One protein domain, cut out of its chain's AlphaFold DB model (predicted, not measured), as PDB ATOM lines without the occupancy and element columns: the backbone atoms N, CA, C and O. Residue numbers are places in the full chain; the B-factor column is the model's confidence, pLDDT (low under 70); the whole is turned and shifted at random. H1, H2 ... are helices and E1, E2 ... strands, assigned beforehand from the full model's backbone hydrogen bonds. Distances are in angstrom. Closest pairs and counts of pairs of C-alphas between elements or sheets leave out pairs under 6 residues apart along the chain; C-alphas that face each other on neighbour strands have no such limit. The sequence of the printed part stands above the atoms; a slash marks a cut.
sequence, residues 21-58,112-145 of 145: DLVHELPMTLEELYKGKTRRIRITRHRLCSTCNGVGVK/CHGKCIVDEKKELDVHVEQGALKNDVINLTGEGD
ATOM      1  N   ASP A  21      10.538  -6.872   4.479       75.62
ATOM      2  CA  ASP A  21      11.627  -7.677   3.936       75.62
ATOM      3  C   ASP A  21      12.334  -6.922   2.800       75.62
ATOM      4  O   ASP A  21      11.693  -6.330   1.924       75.62
ATOM      5  N   LEU A  22      13.668  -6.948   2.810       77.25
ATOM      6  CA  LEU A  22      14.487  -6.392   1.740       77.25
ATOM      7  C   LEU A  22      14.735  -7.469   0.678       77.25
ATOM      8  O   LEU A  22      15.457  -8.434   0.921       77.25
ATOM      9  N   VAL A  23      14.165  -7.286  -0.514       82.50
ATOM     10  CA  VAL A  23      14.345  -8.203  -1.648       82.50
ATOM     11  C   VAL A  23      15.437  -7.668  -2.571       82.50
ATOM     12  O   VAL A  23      15.376  -6.521  -3.013       82.50
ATOM     13  N   HIS A  24      16.434  -8.501  -2.877       83.31
ATOM     14  CA  HIS A  24      17.506  -8.169  -3.814       83.31
ATOM     15  C   HIS A  24      17.568  -9.195  -4.947       83.31
ATOM     16  O   HIS A  24      17.737 -10.388  -4.702       83.31
ATOM     17  N   GLU A  25      17.451  -8.730  -6.190       85.94
ATOM     18  CA  GLU A  25      17.542  -9.589  -7.372       85.94
ATOM     19  C   GLU A  25      19.008  -9.869  -7.716       85.94
ATOM     20  O   GLU A  25      19.803  -8.946  -7.909       85.94
ATOM     21  N   LEU A  26      19.375 -11.150  -7.818       85.38
ATOM     22  CA  LEU A  26      20.732 -11.570  -8.163       85.38
ATOM     23  C   LEU A  26      20.794 -12.063  -9.621       85.38
ATOM     24  O   LEU A  26      20.429 -13.209  -9.891       85.38
ATOM     25  N   PRO A  27      21.279 -11.249 -10.579       84.88
ATOM     26  CA  PRO A  27      21.430 -11.695 -11.959       84.88
ATOM     27  C   PRO A  27      22.602 -12.678 -12.076       84.88
ATOM     28  O   PRO A  27      23.750 -12.315 -11.811       84.88
ATOM     29  N   MET A  28      22.316 -13.909 -12.499       84.75
ATOM     30  CA  MET A  28      23.281 -15.005 -12.664       84.75
ATOM     31  C   MET A  28      23.245 -15.530 -14.100       84.75
ATOM     32  O   MET A  28      22.197 -15.502 -14.750       84.75
ATOM     33  N   THR A  29      24.377 -16.023 -14.601       89.31
ATOM     34  CA  THR A  29      24.419 -16.709 -15.902       89.31
ATOM     35  C   THR A  29      24.115 -18.204 -15.748       89.31
ATOM     36  O   THR A  29      24.248 -18.775 -14.666       89.31
ATOM     37  N   LEU A  30      23.716 -18.868 -16.842       87.62
ATOM     38  CA  LEU A  30      23.429 -20.312 -16.836       87.62
ATOM     39  C   LEU A  30      24.649 -21.150 -16.420       87.62
ATOM     40  O   LEU A  30      24.506 -22.146 -15.717       87.62
ATOM     41  N   GLU A  31      25.851 -20.728 -16.815       86.81
ATOM     42  CA  GLU A  31      27.098 -21.403 -16.445       86.81
ATOM     43  C   GLU A  31      27.374 -21.327 -14.938       86.81
ATOM     44  O   GLU A  31      27.858 -22.292 -14.345       86.81
ATOM     45  N   GLU A  32      27.056 -20.188 -14.316       84.75
ATOM     46  CA  GLU A  32      27.215 -19.971 -12.876       84.75
ATOM     47  C   GLU A  32      26.211 -20.798 -12.068       84.75
ATOM     48  O   GLU A  32      26.576 -21.354 -11.036       84.75
ATOM     49  N   LEU A  33      24.978 -20.944 -12.563       85.50
ATOM     50  CA  LEU A  33      23.964 -21.813 -11.956       85.50
ATOM     51  C   LEU A  33      24.317 -23.301 -12.082       85.50
ATOM     52  O   LEU A  33      24.015 -24.082 -11.185       85.50
ATOM     53  N   TYR A  34      24.967 -23.706 -13.178       86.81
ATOM     54  CA  TYR A  34      25.366 -25.100 -13.379       86.81
ATOM     55  C   TYR A  34      26.516 -25.521 -12.457       86.81
ATOM     56  O   TYR A  34      26.501 -26.622 -11.917       86.81
ATOM     57  N   LYS A  35      27.515 -24.649 -12.273       87.75
ATOM     58  CA  LYS A  35      28.698 -24.942 -11.445       87.75
ATOM     59  C   LYS A  35      28.486 -24.661  -9.954       87.75
ATOM     60  O   LYS A  35      29.275 -25.138  -9.145       87.75
ATOM     61  N   GLY A  36      27.463 -23.879  -9.606       85.75
ATOM     62  CA  GLY A  36      27.334 -23.267  -8.286       85.75
ATOM     63  C   GLY A  36      28.348 -22.130  -8.106       85.75
ATOM     64  O   GLY A  36      29.480 -22.181  -8.597       85.75
ATOM     65  N   LYS A  37      27.951 -21.054  -7.426       87.44
ATOM     66  CA  LYS A  37      28.830 -19.895  -7.202       87.44
ATOM     67  C   LYS A  37      28.475 -19.174  -5.911       87.44
ATOM     68  O   LYS A  37      27.308 -18.926  -5.622       87.44
ATOM     69  N   THR A  38      29.504 -18.750  -5.181       89.38
ATOM     70  CA  THR A  38      29.356 -17.797  -4.075       89.38
ATOM     71  C   THR A  38      29.512 -16.379  -4.607       89.38
ATOM     72  O   THR A  38      30.521 -16.054  -5.241       89.38
ATOM     73  N   ARG A  39      28.523 -15.519  -4.359       87.06
ATOM     74  CA  ARG A  39      28.521 -14.127  -4.815       87.06
ATOM     75  C   ARG A  39      28.394 -13.167  -3.643       87.06
ATOM     76  O   ARG A  39      27.562 -13.356  -2.763       87.06
ATOM     77  N   ARG A  40      29.212 -12.113  -3.666       89.38
ATOM     78  CA  ARG A  40      29.187 -11.047  -2.661       89.38
ATOM     79  C   ARG A  40      28.166  -9.991  -3.051       89.38
ATOM     80  O   ARG A  40      28.245  -9.447  -4.153       89.38
ATOM     81  N   ILE A  41      27.246  -9.681  -2.151       87.44
ATOM     82  CA  ILE A  41      26.223  -8.651  -2.335       87.44
ATOM     83  C   ILE A  41      26.435  -7.570  -1.281       87.44
ATOM     84  O   ILE A  41      26.696  -7.864  -0.118       87.44
ATOM     85  N   ARG A  42      26.329  -6.304  -1.689       88.00
ATOM     86  CA  ARG A  42      26.376  -5.156  -0.780       88.00
ATOM     87  C   ARG A  42      24.960  -4.724  -0.461       88.00
ATOM     88  O   ARG A  42      24.265  -4.225  -1.343       88.00
ATOM     89  N   ILE A  43      24.565  -4.875   0.793       86.62
ATOM     90  CA  ILE A  43      23.261  -4.441   1.279       86.62
ATOM     91  C   ILE A  43      23.448  -3.213   2.166       86.62
ATOM     92  O   ILE A  43      24.390  -3.133   2.956       86.62
ATOM     93  N   THR A  44      22.556  -2.237   2.005       86.00
ATOM     94  CA  THR A  44      22.412  -1.123   2.947       86.00
ATOM     95  C   THR A  44      21.156  -1.384   3.762       86.00
ATOM     96  O   THR A  44      20.095  -1.560   3.171       86.00
ATOM     97  N   ARG A  45      21.294  -1.433   5.087       84.75
ATOM     98  CA  ARG A  45      20.195  -1.655   6.033       84.75
ATOM     99  C   ARG A  45      20.119  -0.517   7.038       84.75
ATOM    100  O   ARG A  45      21.136   0.078   7.396       84.75
ATOM    101  N   HIS A  46      18.928  -0.240   7.520       86.44
ATOM    102  CA  HIS A  46      18.667   0.711   8.578       86.44
ATOM    103  C   HIS A  46      18.839   0.017   9.928       86.44
ATOM    104  O   HIS A  46      18.143  -0.935  10.239       86.44
ATOM    105  N   ARG A  47      19.764   0.491  10.766       85.62
ATOM    106  CA  ARG A  47      19.926  -0.009  12.138       85.62
ATOM    107  C   ARG A  47      19.725   1.091  13.154       85.62
ATOM    108  O   ARG A  47      19.978   2.265  12.891       85.62
ATOM    109  N   LEU A  48      19.316   0.702  14.357       87.38
ATOM    110  CA  LEU A  48      19.299   1.616  15.490       87.38
ATOM    111  C   LEU A  48      20.702   2.182  15.713       87.38
ATOM    112  O   LEU A  48      21.709   1.474  15.699       87.38
ATOM    113  N   CYS A  49      20.765   3.491  15.913       87.94
ATOM    114  CA  CYS A  49      22.022   4.181  16.110       87.94
ATOM    115  C   CYS A  49      22.695   3.706  17.405       87.94
ATOM    116  O   CYS A  49      22.201   3.984  18.495       87.94
ATOM    117  N   SER A  50      23.857   3.059  17.295       85.69
ATOM    118  CA  SER A  50      24.592   2.500  18.442       85.69
ATOM    119  C   SER A  50      25.070   3.537  19.461       85.69
ATOM    120  O   SER A  50      25.322   3.207  20.613       85.69
ATOM    121  N   THR A  51      25.195   4.810  19.070       85.62
ATOM    122  CA  THR A  51      25.628   5.876  19.988       85.62
ATOM    123  C   THR A  51      24.502   6.454  20.832       85.62
ATOM    124  O   THR A  51      24.774   6.972  21.910       85.62
ATOM    125  N   CYS A  52      23.260   6.421  20.345       83.19
ATOM    126  CA  CYS A  52      22.107   6.959  21.071       83.19
ATOM    127  C   CYS A  52      21.051   5.906  21.406       83.19
ATOM    128  O   CYS A  52      20.041   6.261  22.000       83.19
ATOM    129  N   ASN A  53      21.255   4.645  21.014       83.75
ATOM    130  CA  ASN A  53      20.340   3.520  21.220       83.75
ATOM    131  C   ASN A  53      18.887   3.850  20.849       83.75
ATOM    132  O   ASN A  53      17.953   3.531  21.576       83.75
ATOM    133  N   GLY A  54      18.697   4.557  19.733       80.81
ATOM    134  CA  GLY A  54      17.369   4.932  19.252       80.81
ATOM    135  C   GLY A  54      16.718   6.130  19.959       80.81
ATOM    136  O   GLY A  54      15.576   6.462  19.655       80.81
ATOM    137  N   VAL A  55      17.420   6.823  20.864       82.88
ATOM    138  CA  VAL A  55      16.881   7.996  21.582       82.88
ATOM    139  C   VAL A  55      17.036   9.295  20.773       82.88
ATOM    140  O   VAL A  55      16.295  10.256  20.983       82.88
ATOM    141  N   GLY A  56      17.998   9.346  19.844       80.94
ATOM    142  CA  GLY A  56      18.241  10.503  18.966       80.94
ATOM    143  C   GLY A  56      19.060  11.634  19.604       80.94
ATOM    144  O   GLY A  56      19.420  12.601  18.931       80.94
ATOM    145  N   VAL A  57      19.423  11.488  20.879       85.69
ATOM    146  CA  VAL A  57      20.232  12.441  21.655       85.69
ATOM    147  C   VAL A  57      21.548  11.803  22.082       85.69
ATOM    148  O   VAL A  57      21.679  10.581  22.097       85.69
ATOM    149  N   LYS A  58      22.553  12.616  22.405       84.56
ATOM    150  CA  LYS A  58      23.809  12.112  22.976       84.56
ATOM    151  C   LYS A  58      23.532  11.348  24.282       84.56
ATOM    152  O   LYS A  58      22.649  11.756  25.029       84.56
ATOM    153  N   CYS A 112      23.240  10.092  13.945       85.88
ATOM    154  CA  CYS A 112      21.897   9.922  13.379       85.88
ATOM    155  C   CYS A 112      21.184  11.252  13.111       85.88
ATOM    156  O   CYS A 112      20.063  11.245  12.618       85.88
ATOM    157  N   HIS A 113      21.773  12.388  13.500       85.38
ATOM    158  CA  HIS A 113      21.169  13.722  13.401       85.38
ATOM    159  C   HIS A 113      19.729  13.783  13.942       85.38
ATOM    160  O   HIS A 113      18.851  14.399  13.348       85.38
ATOM    161  N   GLY A 114      19.463  13.085  15.052       80.50
ATOM    162  CA  GLY A 114      18.124  13.004  15.651       80.50
ATOM    163  C   GLY A 114      17.154  12.006  15.002       80.50
ATOM    164  O   GLY A 114      16.061  11.832  15.523       80.50
ATOM    165  N   LYS A 115      17.542  11.297  13.932       84.25
ATOM    166  CA  LYS A 115      16.701  10.283  13.261       84.25
ATOM    167  C   LYS A 115      16.651   8.923  13.960       84.25
ATOM    168  O   LYS A 115      15.930   8.046  13.505       84.25
ATOM    169  N   CYS A 116      17.450   8.717  15.010       85.50
ATOM    170  CA  CYS A 116      17.555   7.467  15.787       85.50
ATOM    171  C   CYS A 116      18.078   6.229  15.028       85.50
ATOM    172  O   CYS A 116      18.486   5.258  15.664       85.50
ATOM    173  N   ILE A 117      18.133   6.289  13.700       88.81
ATOM    174  CA  ILE A 117      18.530   5.224  12.782       88.81
ATOM    175  C   ILE A 117      19.788   5.662  12.019       88.81
ATOM    176  O   ILE A 117      19.988   6.855  11.769       88.81
ATOM    177  N   VAL A 118      20.650   4.703  11.693       89.81
ATOM    178  CA  VAL A 118      21.843   4.869  10.858       89.81
ATOM    179  C   VAL A 118      21.855   3.824   9.748       89.81
ATOM    180  O   VAL A 118      21.432   2.689   9.959       89.81
ATOM    181  N   ASP A 119      22.371   4.209   8.585       88.56
ATOM    182  CA  ASP A 119      22.522   3.305   7.447       88.56
ATOM    183  C   ASP A 119      23.816   2.503   7.604       88.56
ATOM    184  O   ASP A 119      24.919   3.057   7.612       88.56
ATOM    185  N   GLU A 120      23.687   1.190   7.744       87.12
ATOM    186  CA  GLU A 120      24.802   0.259   7.835       87.12
ATOM    187  C   GLU A 120      24.967  -0.474   6.503       87.12
ATOM    188  O   GLU A 120      24.037  -1.101   5.995       87.12
ATOM    189  N   LYS A 121      26.171  -0.400   5.928       89.19
ATOM    190  CA  LYS A 121      26.533  -1.134   4.712       89.19
ATOM    191  C   LYS A 121      27.228  -2.426   5.109       89.19
ATOM    192  O   LYS A 121      28.278  -2.373   5.747       89.19
ATOM    193  N   LYS A 122      26.672  -3.566   4.708       87.12
ATOM    194  CA  LYS A 122      27.241  -4.890   4.974       87.12
ATOM    195  C   LYS A 122      27.412  -5.659   3.669       87.12
ATOM    196  O   LYS A 122      26.557  -5.604   2.786       87.12
ATOM    197  N   GLU A 123      28.538  -6.353   3.548       89.31
ATOM    198  CA  GLU A 123      28.753  -7.328   2.480       89.31
ATOM    199  C   GLU A 123      28.277  -8.698   2.975       89.31
ATOM    200  O   GLU A 123      28.660  -9.131   4.062       89.31
ATOM    201  N   LEU A 124      27.413  -9.349   2.202       87.12
ATOM    202  CA  LEU A 124      26.914 -10.692   2.471       87.12
ATOM    203  C   LEU A 124      27.391 -11.627   1.362       87.12
ATOM    204  O   LEU A 124      27.265 -11.310   0.177       87.12
ATOM    205  N   ASP A 125      27.931 -12.774   1.755       88.12
ATOM    206  CA  ASP A 125      28.281 -13.855   0.842       88.12
ATOM    207  C   ASP A 125      27.053 -14.759   0.671       88.12
ATOM    208  O   ASP A 125      26.644 -15.451   1.602       88.12
ATOM    209  N   VAL A 126      26.450 -14.739  -0.517       88.44
ATOM    210  CA  VAL A 126      25.326 -15.612  -0.867       88.44
ATOM    211  C   VAL A 126      25.861 -16.796  -1.651       88.44
ATOM    212  O   VAL A 126      26.470 -16.627  -2.710       88.44
ATOM    213  N   HIS A 127      25.646 -17.995  -1.119       87.19
ATOM    214  CA  HIS A 127      25.997 -19.237  -1.789       87.19
ATOM    215  C   HIS A 127      24.806 -19.743  -2.599       87.19
ATOM    216  O   HIS A 127      23.721 -19.917  -2.050       87.19
ATOM    217  N   VAL A 128      25.009 -19.948  -3.901       87.44
ATOM    218  CA  VAL A 128      24.003 -20.544  -4.781       87.44
ATOM    219  C   VAL A 128      24.458 -21.939  -5.167       87.44
ATOM    220  O   VAL A 128      25.507 -22.105  -5.798       87.44
ATOM    221  N   GLU A 129      23.645 -22.916  -4.774       87.00
ATOM    222  CA  GLU A 129      23.845 -24.330  -5.066       87.00
ATOM    223  C   GLU A 129      23.746 -24.607  -6.569       87.00
ATOM    224  O   GLU A 129      23.031 -23.937  -7.323       87.00
ATOM    225  N   GLN A 130      24.465 -25.637  -7.004       87.81
ATOM    226  CA  GLN A 130      24.399 -26.110  -8.380       87.81
ATOM    227  C   GLN A 130      22.983 -26.602  -8.728       87.81
ATOM    228  O   GLN A 130      22.359 -27.348  -7.977       87.81
ATOM    229  N   GLY A 131      22.478 -26.204  -9.896       83.94
ATOM    230  CA  GLY A 131      21.145 -26.603 -10.358       83.94
ATOM    231  C   GLY A 131      19.983 -25.845  -9.706       83.94
ATOM    232  O   GLY A 131      18.840 -26.279  -9.841       83.94
ATOM    233  N   ALA A 132      20.250 -24.719  -9.033       83.44
ATOM    234  CA  ALA A 132      19.208 -23.839  -8.511       83.44
ATOM    235  C   ALA A 132      18.239 -23.373  -9.617       83.44
ATOM    236  O   ALA A 132      18.635 -23.076 -10.752       83.44
ATOM    237  N   LEU A 133      16.949 -23.310  -9.279       82.44
ATOM    238  CA  LEU A 133      15.886 -22.933 -10.209       82.44
ATOM    239  C   LEU A 133      15.770 -21.411 -10.347       82.44
ATOM    240  O   LEU A 133      16.123 -20.632  -9.461       82.44
ATOM    241  N   LYS A 134      15.211 -20.967 -11.476       76.31
ATOM    242  CA  LYS A 134      14.860 -19.557 -11.664       76.31
ATOM    243  C   LYS A 134      13.770 -19.168 -10.654       76.31
ATOM    244  O   LYS A 134      12.739 -19.831 -10.599       76.31
ATOM    245  N   ASN A 135      13.986 -18.059  -9.942       80.88
ATOM    246  CA  ASN A 135      13.158 -17.546  -8.836       80.88
ATOM    247  C   ASN A 135      13.285 -18.311  -7.510       80.88
ATOM    248  O   ASN A 135      12.400 -18.196  -6.664       80.88
ATOM    249  N   ASP A 136      14.360 -19.074  -7.319       83.31
ATOM    250  CA  ASP A 136      14.661 -19.608  -5.995       83.31
ATOM    251  C   ASP A 136      14.972 -18.470  -5.004       83.31
ATOM    252  O   ASP A 136      15.594 -17.465  -5.367       83.31
ATOM    253  N   VAL A 137      14.501 -18.605  -3.764       84.00
ATOM    254  CA  VAL A 137      14.567 -17.548  -2.745       84.00
ATOM    255  C   VAL A 137      15.432 -18.010  -1.587       84.00
ATOM    256  O   VAL A 137      15.059 -18.889  -0.811       84.00
ATOM    257  N   ILE A 138      16.575 -17.349  -1.425       83.31
ATOM    258  CA  ILE A 138      17.474 -17.577  -0.297       83.31
ATOM    259  C   ILE A 138      17.119 -16.578   0.805       83.31
ATOM    260  O   ILE A 138      17.366 -15.378   0.680       83.31
ATOM    261  N   ASN A 139      16.540 -17.080   1.896       84.62
ATOM    262  CA  ASN A 139      16.171 -16.260   3.046       84.62
ATOM    263  C   ASN A 139      17.363 -16.076   3.990       84.62
ATOM    264  O   ASN A 139      17.813 -17.022   4.637       84.62
ATOM    265  N   LEU A 140      17.831 -14.838   4.117       80.06
ATOM    266  CA  LEU A 140      18.848 -14.451   5.092       80.06
ATOM    267  C   LEU A 140      18.155 -13.868   6.326       80.06
ATOM    268  O   LEU A 140      17.685 -12.730   6.323       80.06
ATOM    269  N   THR A 141      18.054 -14.663   7.391       76.25
ATOM    270  CA  THR A 141      17.399 -14.239   8.636       76.25
ATOM    271  C   THR A 141      18.273 -13.265   9.426       76.25
ATOM    272  O   THR A 141      19.483 -13.433   9.543       76.25
ATOM    273  N   GLY A 142      17.651 -12.217   9.976       72.88
ATOM    274  CA  GLY A 142      18.332 -11.210  10.803       72.88
ATOM    275  C   GLY A 142      19.057 -10.103  10.030       72.88
ATOM    276  O   GLY A 142      19.606  -9.194  10.654       72.88
ATOM    277  N   GLU A 143      19.028 -10.131   8.697       69.44
ATOM    278  CA  GLU A 143      19.659  -9.126   7.828       69.44
ATOM    279  C   GLU A 143      18.691  -8.032   7.332       69.44
ATOM    280  O   GLU A 143      19.101  -7.165   6.564       69.44
ATOM    281  N   GLY A 144      17.438  -8.040   7.803       64.12
ATOM    282  CA  GLY A 144      16.469  -6.953   7.606       64.12
ATOM    283  C   GLY A 144      16.720  -5.731   8.505       64.12
ATOM    284  O   GLY A 144      17.607  -5.762   9.369       64.12
ATOM    285  N   ASP A 145      15.928  -4.677   8.284       63.12
ATOM    286  CA  ASP A 145      15.946  -3.415   9.049       63.12
ATOM    287  C   ASP A 145      15.602  -3.623  10.540       63.12
ATOM    288  O   ASP A 145      14.542  -4.219  10.831       63.12
TER     289      ASP A 145
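AT A GLANCE: This is residues 21 to 58 and 112 to 145 of the 145 residues of a protein of Lygus hesperus (UniProt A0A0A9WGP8). The model is a long, narrow ribbon of two antiparallel strands, E1 and E2, side by side over their whole length, with the short helix H1 at one end and loops, residues 49 to 58 and 112 to 116, at the other end, where the printed part is cut. Two stretches with no named element, residues 21 to 29 and 129 to 145, run along the ribbon from the H1 end. The 72 printed residues hold one named helix and two named strands, in the order H1, E1, E2, and the sheet's order is E1 - E2. The class is mostly strand, though under half of the residues are in named elements. The whole is only just loose, close to extended, with a radius of gyration of the C-alphas of 16.6 A, and it is a rod spanning 52 by 17 by 15 A.

IN THESE COORDINATES: Find C-alpha 37 at (28.830, -19.895, -7.202); from there E1, residues 37 to 48, runs 32.7 A to C-alpha 48 at (19.299, 1.616, 15.490). Past the cut, look for E2, residues 117 to 128, which runs 31.7 A to C-alpha 128 at (24.003, -20.544, -4.781). Go back before E1 for H1, residues 30 to 35, 8.8 A long, which begins at C-alpha 30 at (23.429, -20.312, -16.836).

HOW THE PARTS SIT: Begin with the sheet: E1 and E2 are antiparallel neighbours, with 161 degrees between their N-to-C directions. At one end of the pair C-alphas 37 and 128 face each other at 5.4 A, and at the other C-alphas 48 and 117 do so at 4.6 A. Look at N 41 and O 124, 2.8 A apart, and at N 118 and O 47, also 2.8 A apart; both pairs are within hydrogen-bond range. H1 is joined to E1 by a tight link of one residue, Gly 36. The closest C-alphas of H1 and E2 are those of Leu 33 and Val 128, 7.3 A apart. In H1 every O i to N i+4 pair is within hydrogen-bond range.

THE WHOLE: The two C-alphas farthest apart are those of Tyr 34 and Lys 58, at 52.0 A, while the first and last printed C-alphas, of Asp 21 and Asp 145, are 7.9 A apart. The link from E1 to E2 goes across the cut: residues 59 to 111 are not printed, and C-alphas 58 and 112 are 10.0 A apart. After E2, residues 129 to 145 have no named element and end at the chain's last residue. The mean pLDDT of the printed part is 84.2, and residues 143 to 145 are under 70.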